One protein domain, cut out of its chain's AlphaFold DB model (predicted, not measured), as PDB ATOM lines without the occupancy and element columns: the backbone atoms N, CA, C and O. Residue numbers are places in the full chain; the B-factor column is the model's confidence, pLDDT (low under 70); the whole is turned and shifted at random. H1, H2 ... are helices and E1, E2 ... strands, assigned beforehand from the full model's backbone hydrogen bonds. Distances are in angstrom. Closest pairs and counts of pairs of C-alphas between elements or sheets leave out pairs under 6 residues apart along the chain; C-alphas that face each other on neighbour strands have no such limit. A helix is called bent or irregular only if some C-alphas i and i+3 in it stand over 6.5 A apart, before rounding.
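What this domain is: This is residues 3 to 118 of the 498 residues of an uncharacterized protein of Armatimonadetes bacterium (UniProt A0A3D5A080). A short hairpin of two strands, E1 and E2, packs mainly through E2 on H3, which crosses H4 in the core of a small helical body. H2 packs on both H3 and H4, H5 packs on the beginning of H3, and H1 and H6 lie toward opposite ends of the longest axis. The printed part has 116 residues, with named elements in the order H1, H2, H3, H4, H5, E1, E2, H6, the two strands being antiparallel. The class is mostly helix, and the whole is compact, with a radius of gyration of the C-alphas of 13.1 A and spans of 36 by 28 by 27 A.

How they stand to each other: E1, residues 103 to 106, and E2, residues 110 to 113, form an antiparallel hairpin at 143 degrees, with N 106 and O 110 at 2.8 A and N 104 and O 112 at 2.9 A, both within hydrogen-bond range. Residues 69 to 70 also pair antiparallel with residues 110 to 111 of E2. H3, residues 54 to 65, comes closest to E2 at the C-alphas of Leu 62 and Met 112, 6.7 A apart. H3 is the hub, touching three helices. It touches H4, residues 71 to 85, opposite ways at a steep tilt of 52 degrees, the closest C-alphas being those of Ala 58 and Val 78, 6.1 A apart. H2, residues 35 to 46, touches H4 the same way at a shallow tilt of 29 degrees, closest at the C-alphas of Leu 37 and Ala 73, 5.8 A. With residues 40 to 44 alone H2 touches H3, closest at the C-alphas of Val 40 and Ala 65, 5.6 A; the tilt of 68 degrees is steep, only just short of about perpendicular. With residues 54 to 55 alone H3 touches H5, residues 88 to 96, about perpendicular at 81 degrees, closest at the C-alphas of Leu 54 and Leu 91, 5.9 A. H1, residues 22 to 28, is close to H4 but not clearly touching, with the C-alphas of Leu 26 and Ala 76 7.6 A apart. H6, residues 114 to 118, touches no helix. Every O i to N i+4 pair is within hydrogen-bond range in H1, H3 and H5, against 5 of 8 in H2, 8 of 11 in H4 and 0 of 1 in H6, where 1 of 2 O i to N i+3 pairs is.

Where its parts are: H1 begins at C-alpha 22, (330.258, 207.975, 278.766). H2 is 18.1 A long, H4 17.3 A and H3 16.2 A. H2, H4 and H6 are irregular: C-alphas 39 and 42 are 7.7 A apart, 81 and 84 9.5 A, and 115 and 118 7.0 A. H6 ends at C-alpha 118, (318.441, 208.755, 312.440).

The domain as a whole: The two C-alphas farthest apart are those of Gly 19 and Pro 118, 41.8 A. The printed part has no cut and no long link between named elements; residues 3 to 21 hold no named element. Mean pLDDT of the printed part is 84.1, with residues 3 to 8, 48, 50 and 107 to 108 under 70.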
ATOM      1  N   GLY A   3     339.128 223.038 301.869       40.72
ATOM      2  CA  GLY A   3     337.842 223.714 302.066       40.72
ATOM      3  C   GLY A   3     337.266 223.360 303.435       40.72
ATOM      4  O   GLY A   3     337.242 222.184 303.788       40.72
ATOM      5  N   GLN A   4     336.877 224.372 304.223       46.78
ATOM      6  CA  GLN A   4     336.312 224.225 305.579       46.78
ATOM      7  C   GLN A   4     337.060 223.209 306.472       46.78
ATOM      8  O   GLN A   4     336.468 222.286 307.023       46.78
ATOM      9  N   GLY A   5     338.388 223.326 306.569       48.97
ATOM     10  CA  GLY A   5     339.203 222.471 307.446       48.97
ATOM     11  C   GLY A   5     339.447 221.035 306.955       48.97
ATOM     12  O   GLY A   5     340.093 220.268 307.661       48.97
ATOM     13  N   HIS A   6     338.997 220.668 305.750       55.38
ATOM     14  CA  HIS A   6     339.181 219.330 305.180       55.38
ATOM     15  C   HIS A   6     340.140 219.344 303.978       55.38
ATOM     16  O   HIS A   6     340.110 220.260 303.150       55.38
ATOM     17  N   VAL A   7     340.978 218.304 303.865       56.38
ATOM     18  CA  VAL A   7     341.869 218.070 302.716       56.38
ATOM     19  C   VAL A   7     341.299 216.947 301.855       56.38
ATOM     20  O   VAL A   7     341.203 215.809 302.303       56.38
ATOM     21  N   TYR A   8     340.973 217.257 300.600       63.22
ATOM     22  CA  TYR A   8     340.519 216.269 299.615       63.22
ATOM     23  C   TYR A   8     341.541 216.087 298.494       63.22
ATOM     24  O   TYR A   8     342.056 217.072 297.941       63.22
ATOM     25  N   LEU A   9     341.808 214.827 298.135       70.44
ATOM     26  CA  LEU A   9     342.620 214.467 296.975       70.44
ATOM     27  C   LEU A   9     341.792 214.617 295.695       70.44
ATOM     28  O   LEU A   9     340.665 214.134 295.603       70.44
ATOM     29  N   THR A  10     342.362 215.269 294.684       70.69
ATOM     30  CA  THR A  10     341.713 215.469 293.377       70.69
ATOM     31  C   THR A  10     341.510 214.170 292.602       70.69
ATOM     32  O   THR A  10     340.740 214.142 291.645       70.69
ATOM     33  N   ASP A  11     342.193 213.095 292.991       77.38
ATOM     34  CA  ASP A  11     342.006 211.748 292.443       77.38
ATOM     35  C   ASP A  11     340.717 211.082 292.942       77.38
ATOM     36  O   ASP A  11     340.257 210.108 292.354       77.38
ATOM     37  N   TRP A  12     340.093 211.616 293.995       79.88
ATOM     38  CA  TRP A  12     338.828 211.104 294.529       79.88
ATOM     39  C   TRP A  12     337.597 211.736 293.879       79.88
ATOM     40  O   TRP A  12     336.479 211.374 294.228       79.88
ATOM     41  N   MET A  13     337.779 212.682 292.960       85.38
ATOM     42  CA  MET A  13     336.683 213.363 292.275       85.38
ATOM     43  C   MET A  13     336.460 212.782 290.883       85.38
ATOM     44  O   MET A  13     337.408 212.364 290.217       85.38
ATOM     45  N   PHE A  14     335.207 212.810 290.428       88.62
ATOM     46  CA  PHE A  14     334.881 212.482 289.046       88.62
ATOM     47  C   PHE A  14     335.490 213.515 288.094       88.62
ATOM     48  O   PHE A  14     335.294 214.718 288.262       88.62
ATOM     49  N   ARG A  15     336.211 213.050 287.077       86.19
ATOM     50  CA  ARG A  15     336.797 213.889 286.032       86.19
ATOM     51  C   ARG A  15     335.967 213.758 284.760       86.19
ATOM     52  O   ARG A  15     336.106 212.742 284.069       86.19
ATOM     53  N   PRO A  16     335.110 214.743 284.436       82.38
ATOM     54  CA  PRO A  16     334.437 214.757 283.148       82.38
ATOM     55  C   PRO A  16     335.478 214.967 282.041       82.38
ATOM     56  O   PRO A  16     336.412 215.753 282.194       82.38
ATOM     57  N   VAL A  17     335.309 214.279 280.913       81.94
ATOM     58  CA  VAL A  17     336.114 214.514 279.708       81.94
ATOM     59  C   VAL A  17     335.164 214.957 278.593       81.94
ATOM     60  O   VAL A  17     334.438 214.116 278.057       81.94
ATOM     61  N   PRO A  18     335.104 216.263 278.269       76.56
ATOM     62  CA  PRO A  18     334.189 216.782 277.255       76.56
ATOM     63  C   PRO A  18     334.371 216.087 275.901       76.56
ATOM     64  O   PRO A  18     335.495 215.831 275.470       76.56
ATOM     65  N   GLY A  19     333.260 215.770 275.230       75.19
ATOM     66  CA  GLY A  19     333.263 215.113 273.916       75.19
ATOM     67  C   GLY A  19     333.648 213.626 273.917       75.19
ATOM     68  O   GLY A  19     333.725 213.028 272.845       75.19
ATOM     69  N   MET A  20     333.878 213.017 275.084       81.62
ATOM     70  CA  MET A  20     334.186 211.592 275.215       81.62
ATOM     71  C   MET A  20     332.930 210.771 275.537       81.62
ATOM     72  O   MET A  20     332.060 211.207 276.288       81.62
ATOM     73  N   GLU A  21     332.846 209.559 274.986       81.94
ATOM     74  CA  GLU A  21     331.753 208.621 275.264       81.94
ATOM     75  C   GLU A  21     331.688 208.255 276.758       81.94
ATOM     76  O   GLU A  21     332.713 207.960 277.377       81.94
ATOM     77  N   SER A  22     330.480 208.216 277.333       81.19
ATOM     78  CA  SER A  22     330.258 207.975 278.766       81.19
ATOM     79  C   SER A  22     330.927 206.701 279.286       81.19
ATOM     80  O   SER A  22     331.543 206.745 280.346       81.19
ATOM     81  N   ALA A  23     330.894 205.597 278.531       81.94
ATOM     82  CA  ALA A  23     331.554 204.348 278.923       81.94
ATOM     83  C   ALA A  23     333.073 204.525 279.105       81.94
ATOM     84  O   ALA A  23     333.666 204.014 280.057       81.94
ATOM     85  N   ARG A  24     333.710 205.319 278.235       78.38
ATOM     86  CA  ARG A  24     335.143 205.613 278.318       78.38
ATOM     87  C   ARG A  24     335.470 206.567 279.466       78.38
ATOM     88  O   ARG A  24     336.503 206.396 280.108       78.38
ATOM     89  N   VAL A  25     334.592 207.531 279.750       84.19
ATOM     90  CA  VAL A  25     334.739 208.429 280.906       84.19
ATOM     91  C   VAL A  25     334.622 207.652 282.219       84.19
ATOM     92  O   VAL A  25     335.426 207.878 283.121       84.19
ATOM     93  N   LEU A  26     333.681 206.706 282.325       86.56
ATOM     94  CA  LEU A  26     333.552 205.839 283.501       86.56
ATOM     95  C   LEU A  26     334.801 204.973 283.703       86.56
ATOM     96  O   LEU A  26     335.341 204.958 284.806       86.56
ATOM     97  N   TYR A  27     335.329 204.359 282.640       83.94
ATOM     98  CA  TYR A  27     336.581 203.592 282.691       83.94
ATOM     99  C   TYR A  27     337.770 204.425 283.201       83.94
ATOM    100  O   TYR A  27     338.494 204.004 284.097       83.94
ATOM    101  N   LEU A  28     337.963 205.646 282.684       79.88
ATOM    102  CA  LEU A  28     339.060 206.527 283.125       79.88
ATOM    103  C   LEU A  28     338.924 206.999 284.580       79.88
ATOM    104  O   LEU A  28     339.901 207.449 285.172       79.88
ATOM    105  N   ASN A  29     337.718 206.914 285.140       85.44
ATOM    106  CA  ASN A  29     337.452 207.207 286.540       85.44
ATOM    107  C   ASN A  29     337.444 205.946 287.422       85.44
ATOM    108  O   ASN A  29     337.224 206.088 288.623       85.44
ATOM    109  N   GLU A  30     337.736 204.761 286.869       86.88
ATOM    110  CA  GLU A  30     337.680 203.456 287.555       86.88
ATOM    111  C   GLU A  30     336.264 203.114 288.057       86.88
ATOM    112  O   GLU A  30     336.083 202.543 289.128       86.88
ATOM    113  N   LEU A  31     335.242 203.525 287.299       87.75
ATOM    114  CA  LEU A  31     333.824 203.340 287.624       87.75
ATOM    115  C   LEU A  31     333.117 202.325 286.716       87.75
ATOM    116  O   LEU A  31     331.939 202.036 286.911       87.75
ATOM    117  N   ASP A  32     333.797 201.795 285.701       81.25
ATOM    118  CA  ASP A  32     333.229 200.830 284.758       81.25
ATOM    119  C   ASP A  32     332.844 199.506 285.436       81.25
ATOM    120  O   ASP A  32     331.814 198.926 285.094       81.25
ATOM    121  N   ALA A  33     333.611 199.091 286.449       82.94
ATOM    122  CA  ALA A  33     333.352 197.904 287.264       82.94
ATOM    123  C   ALA A  33     332.745 198.212 288.652       82.94
ATOM    124  O   ALA A  33     332.674 197.321 289.498       82.94
ATOM    125  N   ASP A  34     332.317 199.452 288.919       86.69
ATOM    126  CA  ASP A  34     331.721 199.822 290.209       86.69
ATOM    127  C   ASP A  34     330.291 199.265 290.316       86.69
ATOM    128  O   ASP A  34     329.327 199.844 289.809       86.69
ATOM    129  N   GLU A  35     330.145 198.126 290.997       85.75
ATOM    130  CA  GLU A  35     328.855 197.457 291.209       85.75
ATOM    131  C   GLU A  35     327.814 198.367 291.881       85.75
ATOM    132  O   GLU A  35     326.617 198.267 291.596       85.75
ATOM    133  N   ALA A  36     328.247 199.274 292.765       83.06
ATOM    134  CA  ALA A  36     327.348 200.179 293.465       83.06
ATOM    135  C   ALA A  36     326.783 201.249 292.528       83.06
ATOM    136  O   ALA A  36     325.594 201.561 292.629       83.06
ATOM    137  N   LEU A  37     327.606 201.770 291.613       89.25
ATOM    138  CA  LEU A  37     327.175 202.697 290.573       89.25
ATOM    139  C   LEU A  37     326.272 202.006 289.546       89.25
ATOM    140  O   LEU A  37     325.198 202.527 289.247       89.25
ATOM    141  N   GLN A  38     326.662 200.832 289.041       89.31
ATOM    142  CA  GLN A  38     325.884 200.101 288.032       89.31
ATOM    143  C   GLN A  38     324.476 199.759 288.535       89.31
ATOM    144  O   GLN A  38     323.498 199.916 287.807       89.31
ATOM    145  N   ALA A  39     324.347 199.385 289.813       88.69
ATOM    146  CA  ALA A  39     323.057 199.073 290.428       88.69
ATOM    147  C   ALA A  39     322.073 200.260 290.456       88.69
ATOM    148  O   ALA A  39     320.863 200.048 290.537       88.69
ATOM    149  N   VAL A  40     322.571 201.500 290.420       91.25
ATOM    150  CA  VAL A  40     321.737 202.712 290.506       91.25
ATOM    151  C   VAL A  40     321.731 203.539 289.223       91.25
ATOM    152  O   VAL A  40     320.919 204.457 289.115       91.25
ATOM    153  N   TRP A  41     322.588 203.220 288.248       90.25
ATOM    154  CA  TRP A  41     322.815 204.032 287.050       90.25
ATOM    155  C   TRP A  41     321.522 204.320 286.290       90.25
ATOM    156  O   TRP A  41     321.140 205.481 286.144       90.25
ATOM    157  N   ASP A  42     320.791 203.283 285.885       88.50
ATOM    158  CA  ASP A  42     319.542 203.438 285.134       88.50
ATOM    159  C   ASP A  42     318.463 204.155 285.948       88.50
ATOM    160  O   ASP A  42     317.700 204.957 285.413       88.50
ATOM    161  N   THR A  43     318.403 203.912 287.258       90.06
ATOM    162  CA  THR A  43     317.408 204.552 288.132       90.06
ATOM    163  C   THR A  43     317.671 206.053 288.248       90.06
ATOM    164  O   THR A  43     316.750 206.862 288.142       90.06
ATOM    165  N   CYS A  44     318.934 206.437 288.427       88.62
ATOM    166  CA  CYS A  44     319.341 207.822 288.619       88.62
ATOM    167  C   CYS A  44     319.421 208.614 287.307       88.62
ATOM    168  O   CYS A  44     319.232 209.828 287.333       88.62
ATOM    169  N   THR A  45     319.684 207.973 286.167       85.56
ATOM    170  CA  THR A  45     319.755 208.648 284.857       85.56
ATOM    171  C   THR A  45     318.381 208.800 284.201       85.56
ATOM    172  O   THR A  45     318.102 209.841 283.612       85.56
ATOM    173  N   ASN A  46     317.477 207.825 284.369       80.25
ATOM    174  CA  ASN A  46     316.122 207.899 283.805       80.25
ATOM    175  C   ASN A  46     315.151 208.744 284.642       80.25
ATOM    176  O   ASN A  46     314.086 209.142 284.161       80.25
ATOM    177  N   ALA A  47     315.489 209.026 285.899       75.56
ATOM    178  CA  ALA A  47     314.710 209.935 286.718       75.56
ATOM    179  C   ALA A  47     314.870 211.382 286.211       75.56
ATOM    180  O   ALA A  47     315.972 211.849 285.926       75.56
ATOM    181  N   ARG A  48     313.760 212.130 286.114       68.44
ATOM    182  CA  ARG A  48     313.783 213.567 285.775       68.44
ATOM    183  C   ARG A  48     314.294 214.380 286.972       68.44
ATOM    184  O   ARG A  48     313.506 215.004 287.674       68.44
ATOM    185  N   LEU A  49     315.606 214.341 287.206       74.00
ATOM    186  CA  LEU A  49     316.298 214.971 288.344       74.00
ATOM    187  C   LEU A  49     316.965 216.312 287.972       74.00
ATOM    188  O   LEU A  49     317.880 216.787 288.652       74.00
ATOM    189  N   THR A  50     316.528 216.929 286.873       65.69
ATOM    190  CA  THR A  50     317.130 218.149 286.335       65.69
ATOM    191  C   THR A  50     316.763 219.375 287.172       65.69
ATOM    192  O   THR A  50     315.685 219.953 287.042       65.69
ATOM    193  N   SER A  51     317.704 219.803 288.016       76.88
ATOM    194  CA  SER A  51     317.734 221.132 288.632       76.88
ATOM    195  C   SER A  51     318.783 221.995 287.928       76.88
ATOM    196  O   SER A  51     319.703 221.480 287.299       76.88
ATOM    197  N   ARG A  52     318.673 223.325 288.035       75.00
ATOM    198  CA  ARG A  52     319.750 224.242 287.613       75.00
ATOM    199  C   ARG A  52     320.932 224.241 288.582       75.00
ATOM    200  O   ARG A  52     321.994 224.736 288.224       75.00
ATOM    201  N   ASN A  53     320.734 223.728 289.791       86.12
ATOM    202  CA  ASN A  53     321.707 223.743 290.868       86.12
ATOM    203  C   ASN A  53     322.336 222.352 291.053       86.12
ATOM    204  O   ASN A  53     321.616 221.351 291.100       86.12
ATOM    205  N   LEU A  54     323.666 222.296 291.167       90.25
ATOM    206  CA  LEU A  54     324.433 221.051 291.273       90.25
ATOM    207  C   LEU A  54     324.062 220.267 292.536       90.25
ATOM    208  O   LEU A  54     323.816 219.064 292.457       90.25
ATOM    209  N   ILE A  55     323.951 220.948 293.680       92.50
ATOM    210  CA  ILE A  55     323.620 220.299 294.957       92.50
ATOM    211  C   ILE A  55     322.183 219.778 294.998       92.50
ATOM    212  O   ILE A  55     321.934 218.725 295.570       92.50
ATOM    213  N   ASP A  56     321.232 220.431 294.331       91.19
ATOM    214  CA  ASP A  56     319.854 219.924 294.289       91.19
ATOM    215  C   ASP A  56     319.761 218.650 293.446       91.19
ATOM    216  O   ASP A  56     319.085 217.698 293.835       91.19
ATOM    217  N   THR A  57     320.495 218.586 292.330       91.81
ATOM    218  CA  THR A  57     320.628 217.342 291.561       91.81
ATOM    219  C   THR A  57     321.366 216.271 292.360       91.81
ATOM    220  O   THR A  57     320.942 215.121 292.335       91.81
ATOM    221  N   ALA A  58     322.411 216.616 293.118       92.81
ATOM    222  CA  ALA A  58     323.116 215.657 293.969       92.81
ATOM    223  C   ALA A  58     322.210 215.070 295.065       92.81
ATOM    224  O   ALA A  58     322.189 213.855 295.260       92.81
ATOM    225  N   ALA A  59     321.408 215.906 295.732       92.62
ATOM    226  CA  ALA A  59     320.430 215.447 296.714       92.62
ATOM    227  C   ALA A  59     319.374 214.536 296.072       92.62
ATOM    228  O   ALA A  59     319.061 213.475 296.608       92.62
ATOM    229  N   ALA A  60     318.871 214.914 294.895       92.00
ATOM    230  CA  ALA A  60     317.883 214.133 294.160       92.00
ATOM    231  C   ALA A  60     318.446 212.783 293.672       92.00
ATOM    232  O   ALA A  60     317.745 211.772 293.713       92.00
ATOM    233  N   VAL A  61     319.721 212.742 293.268       93.75
ATOM    234  CA  VAL A  61     320.440 211.507 292.921       93.75
ATOM    235  C   VAL A  61     320.591 210.601 294.139       93.75
ATOM    236  O   VAL A  61     320.306 209.412 294.030       93.75
ATOM    237  N   LEU A  62     320.996 211.130 295.297       93.31
ATOM    238  CA  LEU A  62     321.095 210.333 296.525       93.31
ATOM    239  C   LEU A  62     319.726 209.778 296.938       93.31
ATOM    240  O   LEU A  62     319.610 208.591 297.240       93.31
ATOM    241  N   GLU A  63     318.675 210.595 296.872       92.44
ATOM    242  CA  GLU A  63     317.307 210.169 297.186       92.44
ATOM    243  C   GLU A  63     316.810 209.070 296.227       92.44
ATOM    244  O   GLU A  63     316.191 208.098 296.663       92.44
ATOM    245  N   ALA A  64     317.132 209.172 294.933       91.56
ATOM    246  CA  ALA A  64     316.810 208.150 293.937       91.56
ATOM    247  C   ALA A  64     317.621 206.859 294.140       91.56
ATOM    248  O   ALA A  64     317.064 205.762 294.061       91.56
ATOM    249  N   ALA A  65     318.914 206.983 294.449       91.56
ATOM    250  CA  ALA A  65     319.814 205.860 294.693       91.56
ATOM    251  C   ALA A  65     319.471 205.104 295.986       91.56
ATOM    252  O   ALA A  65     319.752 203.910 296.090       91.56
ATOM    253  N   LYS A  66     318.881 205.790 296.980       91.31
ATOM    254  CA  LYS A  66     318.537 205.259 298.316       91.31
ATOM    255  C   LYS A  66     319.710 204.585 299.036       91.31
ATOM    256  O   LYS A  66     319.513 203.699 299.870       91.31
ATOM    257  N   ARG A  67     320.935 204.987 298.706       91.00
ATOM    258  CA  ARG A  67     322.174 204.473 299.287       91.00
ATOM    259  C   ARG A  67     323.266 205.539 299.250       91.00
ATOM    260  O   ARG A  67     323.197 206.430 298.402       91.00
ATOM    261  N   PRO A  68     324.279 205.446 300.127       92.19
ATOM    262  CA  PRO A  68     325.449 206.297 300.018       92.19
ATOM    263  C   PRO A  68     326.201 206.038 298.711       92.19
ATOM    264  O   PRO A  68     326.278 204.892 298.256       92.19
ATOM    265  N   LEU A  69     326.763 207.097 298.132       92.69
ATOM    266  CA  LEU A  69     327.549 207.039 296.899       92.69
ATOM    267  C   LEU A  69     328.919 207.678 297.104       92.69
ATOM    268  O   LEU A  69     329.039 208.683 297.805       92.69
ATOM    269  N   SER A  70     329.940 207.117 296.457       91.81
ATOM    270  CA  SER A  70     331.278 207.708 296.444       91.81
ATOM    271  C   SER A  70     331.281 209.055 295.710       91.81
ATOM    272  O   SER A  70     330.434 209.309 294.850       91.81
ATOM    273  N   ASN A  71     332.267 209.907 295.992       90.12
ATOM    274  CA  ASN A  71     332.493 211.167 295.274       90.12
ATOM    275  C   ASN A  71     332.496 210.990 293.749       90.12
ATOM    276  O   ASN A  71     331.892 211.780 293.022       90.12
ATOM    277  N   LYS A  72     333.175 209.945 293.263       91.50
ATOM    278  CA  LYS A  72     333.271 209.640 291.836       91.50
ATOM    279  C   LYS A  72     331.923 209.182 291.267       91.50
ATOM    280  O   LYS A  72     331.503 209.694 290.233       91.50
ATOM    281  N   ALA A  73     331.226 208.274 291.952       92.69
ATOM    282  CA  ALA A  73     329.928 207.756 291.519       92.69
ATOM    283  C   ALA A  73     328.848 208.852 291.496       92.69
ATOM    284  O   ALA A  73     328.137 209.013 290.503       92.69
ATOM    285  N   LEU A  74     328.764 209.656 292.560       93.88
ATOM    286  CA  LEU A  74     327.848 210.793 292.635       93.88
ATOM    287  C   LEU A  74     328.183 211.837 291.563       93.88
ATOM    288  O   LEU A  74     327.291 212.293 290.851       93.88
ATOM    289  N   GLY A  75     329.468 212.163 291.398       92.69
ATOM    290  CA  GLY A  75     329.935 213.081 290.365       92.69
ATOM    291  C   GLY A  75     329.575 212.617 288.952       92.69
ATOM    292  O   GLY A  75     329.113 213.432 288.160       92.69
ATOM    293  N   ALA A  76     329.693 211.322 288.647       92.38
ATOM    294  CA  ALA A  76     329.314 210.767 287.346       92.38
ATOM    295  C   ALA A  76     327.815 210.936 287.047       92.38
ATOM    296  O   ALA A  76     327.437 211.341 285.947       92.38
ATOM    297  N   LEU A  77     326.959 210.676 288.041       92.94
ATOM    298  CA  LEU A  77     325.507 210.811 287.907       92.94
ATOM    299  C   LEU A  77     325.074 212.276 287.792       92.94
ATOM    300  O   LEU A  77     324.224 212.601 286.967       92.94
ATOM    301  N   VAL A  78     325.674 213.184 288.566       92.94
ATOM    302  CA  VAL A  78     325.393 214.624 288.446       92.94
ATOM    303  C   VAL A  78     325.905 215.162 287.105       92.94
ATOM    304  O   VAL A  78     325.194 215.917 286.439       92.94
ATOM    305  N   ALA A  79     327.085 214.724 286.656       91.25
ATOM    306  CA  ALA A  79     327.639 215.087 285.353       91.25
ATOM    307  C   ALA A  79     326.744 214.644 284.191       91.25
ATOM    308  O   ALA A  79     326.605 215.382 283.220       91.25
ATOM    309  N   HIS A  80     326.085 213.487 284.300       89.62
ATOM    310  CA  HIS A  80     325.126 213.027 283.295       89.62
ATOM    311  C   HIS A  80     323.961 214.015 283.097       89.62
ATOM    312  O   HIS A  80     323.549 214.262 281.966       89.62
ATOM    313  N   HIS A  81     323.463 214.624 284.179       88.31
ATOM    314  CA  HIS A  81     322.338 215.571 284.132       88.31
ATOM    315  C   HIS A  81     322.740 217.003 283.755       88.31
ATOM    316  O   HIS A  81     321.931 217.736 283.187       88.31
ATOM    317  N   HIS A  82     323.972 217.416 284.070       87.38
ATOM    318  CA  HIS A  82     324.458 218.791 283.856       87.38
ATOM    319  C   HIS A  82     325.373 218.956 282.634       87.38
ATOM    320  O   HIS A  82     325.613 220.084 282.193       87.38
ATOM    321  N   GLY A  83     325.857 217.854 282.056       84.62
ATOM    322  CA  GLY A  83     326.718 217.848 280.876       84.62
ATOM    323  C   GLY A  83     327.972 218.703 281.071       84.62
ATOM    324  O   GLY A  83     328.649 218.623 282.092       84.62
ATOM    325  N   GLU A  84     328.263 219.571 280.102       81.75
ATOM    326  CA  GLU A  84     329.446 220.449 280.110       81.75
ATOM    327  C   GLU A  84     329.452 221.498 281.233       81.75
ATOM    328  O   GLU A  84     330.482 222.114 281.486       81.75
ATOM    329  N   LYS A  85     328.323 221.717 281.921       82.94
ATOM    330  CA  LYS A  85     328.237 222.659 283.050       82.94
ATOM    331  C   LYS A  85     328.669 222.047 284.380       82.94
ATOM    332  O   LYS A  85     328.669 222.741 285.394       82.94
ATOM    333  N   PHE A  86     328.979 220.755 284.394       90.12
ATOM    334  CA  PHE A  86     329.400 220.061 285.596       90.12
ATOM    335  C   PHE A  86     330.857 220.373 285.952       90.12
ATOM    336  O   PHE A  86     331.766 220.153 285.152       90.12
ATOM    337  N   ASP A  87     331.072 220.794 287.198       89.06
ATOM    338  CA  ASP A  87     332.388 220.914 287.816       89.06
ATOM    339  C   ASP A  87     332.386 220.139 289.144       89.06
ATOM    340  O   ASP A  87     331.614 220.431 290.061       89.06
ATOM    341  N   ALA A  88     333.248 219.123 289.238       88.00
ATOM    342  CA  ALA A  88     333.346 218.258 290.409       88.00
ATOM    343  C   ALA A  88     333.906 218.975 291.646       88.00
ATOM    344  O   ALA A  88     333.520 218.645 292.769       88.00
ATOM    345  N   VAL A  89     334.799 219.950 291.448       87.88
ATOM    346  CA  VAL A  89     335.354 220.770 292.532       87.88
ATOM    347  C   VAL A  89     334.256 221.641 293.112       87.88
ATOM    348  O   VAL A  89     334.093 221.713 294.329       87.88
ATOM    349  N   GLU A  90     333.488 222.270 292.231       88.44
ATOM    350  CA  GLU A  90     332.410 223.160 292.627       88.44
ATOM    351  C   GLU A  90     331.261 222.399 293.298       88.44
ATOM    352  O   GLU A  90     330.772 222.847 294.334       88.44
ATOM    353  N   LEU A  91     330.890 221.214 292.791       91.12
ATOM    354  CA  LEU A  91     329.916 220.345 293.461       91.12
ATOM    355  C   LEU A  91     330.364 220.021 294.895       91.12
ATOM    356  O   LEU A  91     329.597 220.213 295.835       91.12
ATOM    357  N   LEU A  92     331.608 219.565 295.071       88.56
ATOM    358  CA  LEU A  92     332.140 219.213 296.387       88.56
ATOM    359  C   LEU A  92     332.159 220.424 297.330       88.56
ATOM    360  O   LEU A  92     331.749 220.320 298.485       88.56
ATOM    361  N   ARG A  93     332.606 221.583 296.833       86.06
ATOM    362  CA  ARG A  93     332.648 222.834 297.597       86.06
ATOM    363  C   ARG A  93     331.256 223.249 298.068       86.06
ATOM    364  O   ARG A  93     331.107 223.626 299.226       86.06
ATOM    365  N   GLN A  94     330.251 223.165 297.196       89.38
ATOM    366  CA  GLN A  94     328.872 223.511 297.539       89.38
ATOM    367  C   GLN A  94     328.240 222.505 298.508       89.38
ATOM    368  O   GLN A  94     327.511 222.923 299.397       89.38
ATOM    369  N   MET A  95     328.531 221.205 298.380       90.06
ATOM    370  CA  MET A  95     328.035 220.188 299.320       90.06
ATOM    371  C   MET A  95     328.617 220.367 300.726       90.06
ATOM    372  O   MET A  95     327.899 220.196 301.705       90.06
ATOM    373  N   LEU A  96     329.900 220.729 300.830       85.31
ATOM    374  CA  LEU A  96     330.541 221.033 302.113       85.31
ATOM    375  C   LEU A  96     329.987 222.321 302.732       85.31
ATOM    376  O   LEU A  96     329.764 222.377 303.934       85.31
ATOM    377  N   ALA A  97     329.740 223.337 301.906       83.19
ATOM    378  CA  ALA A  97     329.224 224.631 302.338       83.19
ATOM    379  C   ALA A  97     327.684 224.705 302.411       83.19
ATOM    380  O   ALA A  97     327.144 225.806 302.508       83.19
ATOM    381  N   ASP A  98     326.968 223.578 302.338       85.69
ATOM    382  CA  ASP A  98     325.502 223.559 302.366       85.69
ATOM    383  C   ASP A  98     324.997 223.971 303.758       85.69
ATOM    384  O   ASP A  98     324.968 223.168 304.687       85.69
ATOM    385  N   GLU A  99     324.564 225.227 303.898       75.00
ATOM    386  CA  GLU A  99     324.048 225.793 305.160       75.00
ATOM    387  C   GLU A  99     322.824 225.037 305.701       75.00
ATOM    388  O   GLU A  99     322.537 225.064 306.895       75.00
ATOM    389  N   GLN A 100     322.104 224.337 304.821       77.81
ATOM    390  CA  GLN A 100     320.959 223.498 305.174       77.81
ATOM    391  C   GLN A 100     321.375 222.151 305.785       77.81
ATOM    392  O   GLN A 100     320.515 221.421 306.279       77.81
ATOM    393  N   GLY A 101     322.667 221.805 305.739       83.31
ATOM    394  CA  GLY A 101     323.213 220.577 306.307       83.31
ATOM    395  C   GLY A 101     322.618 219.308 305.699       83.31
ATOM    396  O   GLY A 101     322.446 218.318 306.407       83.31
ATOM    397  N   ARG A 102     322.248 219.310 304.409       88.56
ATOM    398  CA  ARG A 102     321.577 218.165 303.764       88.56
ATOM    399  C   ARG A 102     322.513 216.995 303.507       88.56
ATOM    400  O   ARG A 102     322.034 215.873 303.359       88.56
ATOM    401  N   PHE A 103     323.817 217.242 303.441       90.88
ATOM    402  CA  PHE A 103     324.821 216.251 303.080       90.88
ATOM    403  C   PHE A 103     325.683 215.868 304.275       90.88
ATOM    404  O   PHE A 103     326.115 216.716 305.050       90.88
ATOM    405  N   VAL A 104     325.971 214.576 304.386       88.38
ATOM    406  CA  VAL A 104     326.872 214.022 305.396       88.38
ATOM    407  C   VAL A 104     327.969 213.247 304.687       88.38
ATOM    408  O   VAL A 104     327.684 212.352 303.886       88.38
ATOM    409  N   SER A 105     329.216 213.603 304.989       86.94
ATOM    410  CA  SER A 105     330.403 212.897 304.512       86.94
ATOM    411  C   SER A 105     330.671 211.666 305.382       86.94
ATOM    412  O   SER A 105     330.597 211.733 306.609       86.94
ATOM    413  N   LEU A 106     330.970 210.537 304.742       82.75
ATOM    414  CA  LEU A 106     331.270 209.249 305.365       82.75
ATOM    415  C   LEU A 106     332.734 208.849 305.148       82.75
ATOM    416  O   LEU A 106     333.408 209.313 304.223       82.75
ATOM    417  N   SER A 107     333.206 207.908 305.967       69.62
ATOM    418  CA  SER A 107     334.497 207.241 305.786       69.62
ATOM    419  C   SER A 107     334.555 206.542 304.417       69.62
ATOM    420  O   SER A 107     333.681 205.740 304.097       69.62
ATOM    421  N   GLY A 108     335.578 206.835 303.607       65.81
ATOM    422  CA  GLY A 108     335.742 206.253 302.266       65.81
ATOM    423  C   GLY A 108     335.095 207.090 301.149       65.81
ATOM    424  O   GLY A 108     334.178 206.621 300.482       65.81
ATOM    425  N   PRO A 109     335.654 208.280 300.869       80.06
ATOM    426  CA  PRO A 109     334.997 209.485 300.304       80.06
ATOM    427  C   PRO A 109     333.573 209.282 299.750       80.06
ATOM    428  O   PRO A 109     333.362 209.295 298.534       80.06
ATOM    429  N   SER A 110     332.597 209.093 300.640       89.12
ATOM    430  CA  SER A 110     331.204 208.803 300.275       89.12
ATOM    431  C   SER A 110     330.240 209.773 300.936       89.12
ATOM    432  O   SER A 110     330.533 210.328 301.990       89.12
ATOM    433  N   TRP A 111     329.074 209.953 300.323       91.94
ATOM    434  CA  TRP A 111     328.059 210.899 300.765       91.94
ATOM    435  C   TRP A 111     326.713 210.234 300.961       91.94
ATOM    436  O   TRP A 111     326.321 209.346 300.203       91.94
ATOM    437  N   MET A 112     325.986 210.721 301.961       93.31
ATOM    438  CA  MET A 112     324.586 210.398 302.206       93.31
ATOM    439  C   MET A 112     323.793 211.658 302.553       93.31
ATOM    440  O   MET A 112     324.368 212.707 302.851       93.31
ATOM    441  N   LEU A 113     322.465 211.542 302.544       93.06
ATOM    442  CA  LEU A 113     321.588 212.601 303.029       93.06
ATOM    443  C   LEU A 113     321.515 212.592 304.558       93.06
ATOM    444  O   LEU A 113     321.394 211.536 305.180       93.06
ATOM    445  N   ALA A 114     321.520 213.774 305.172       89.75
ATOM    446  CA  ALA A 114     321.402 213.939 306.621       89.75
ATOM    447  C   ALA A 114     320.084 213.377 307.173       89.75
ATOM    448  O   ALA A 114     320.049 212.852 308.284       89.75
ATOM    449  N   SER A 115     319.013 213.384 306.374       90.31
ATOM    450  CA  SER A 115     317.721 212.778 306.724       90.31
ATOM    451  C   SER A 115     317.812 211.275 307.015       90.31
ATOM    452  O   SER A 115     316.949 210.719 307.695       90.31
ATOM    453  N   TRP A 116     318.857 210.600 306.532       91.00
ATOM    454  CA  TRP A 116     319.068 209.174 306.753       91.00
ATOM    455  C   TRP A 116     319.844 208.877 308.048       91.00
ATOM    456  O   TRP A 116     319.838 207.724 308.488       91.00
ATOM    457  N   LEU A 117     320.469 209.877 308.690       82.75
ATOM    458  CA  LEU A 117     321.244 209.701 309.928       82.75
ATOM    459  C   LEU A 117     320.450 209.018 311.054       82.75
ATOM    460  O   LEU A 117     320.972 208.056 311.615       82.75
ATOM    461  N   PRO A 118     319.196 209.408 311.369       81.81
ATOM    462  CA  PRO A 118     318.441 208.755 312.440       81.81
ATOM    463  C   PRO A 118     318.178 207.273 312.153       81.81
ATOM    464  O   PRO A 118     318.228 206.437 313.053       81.81
TER     465      PRO A 118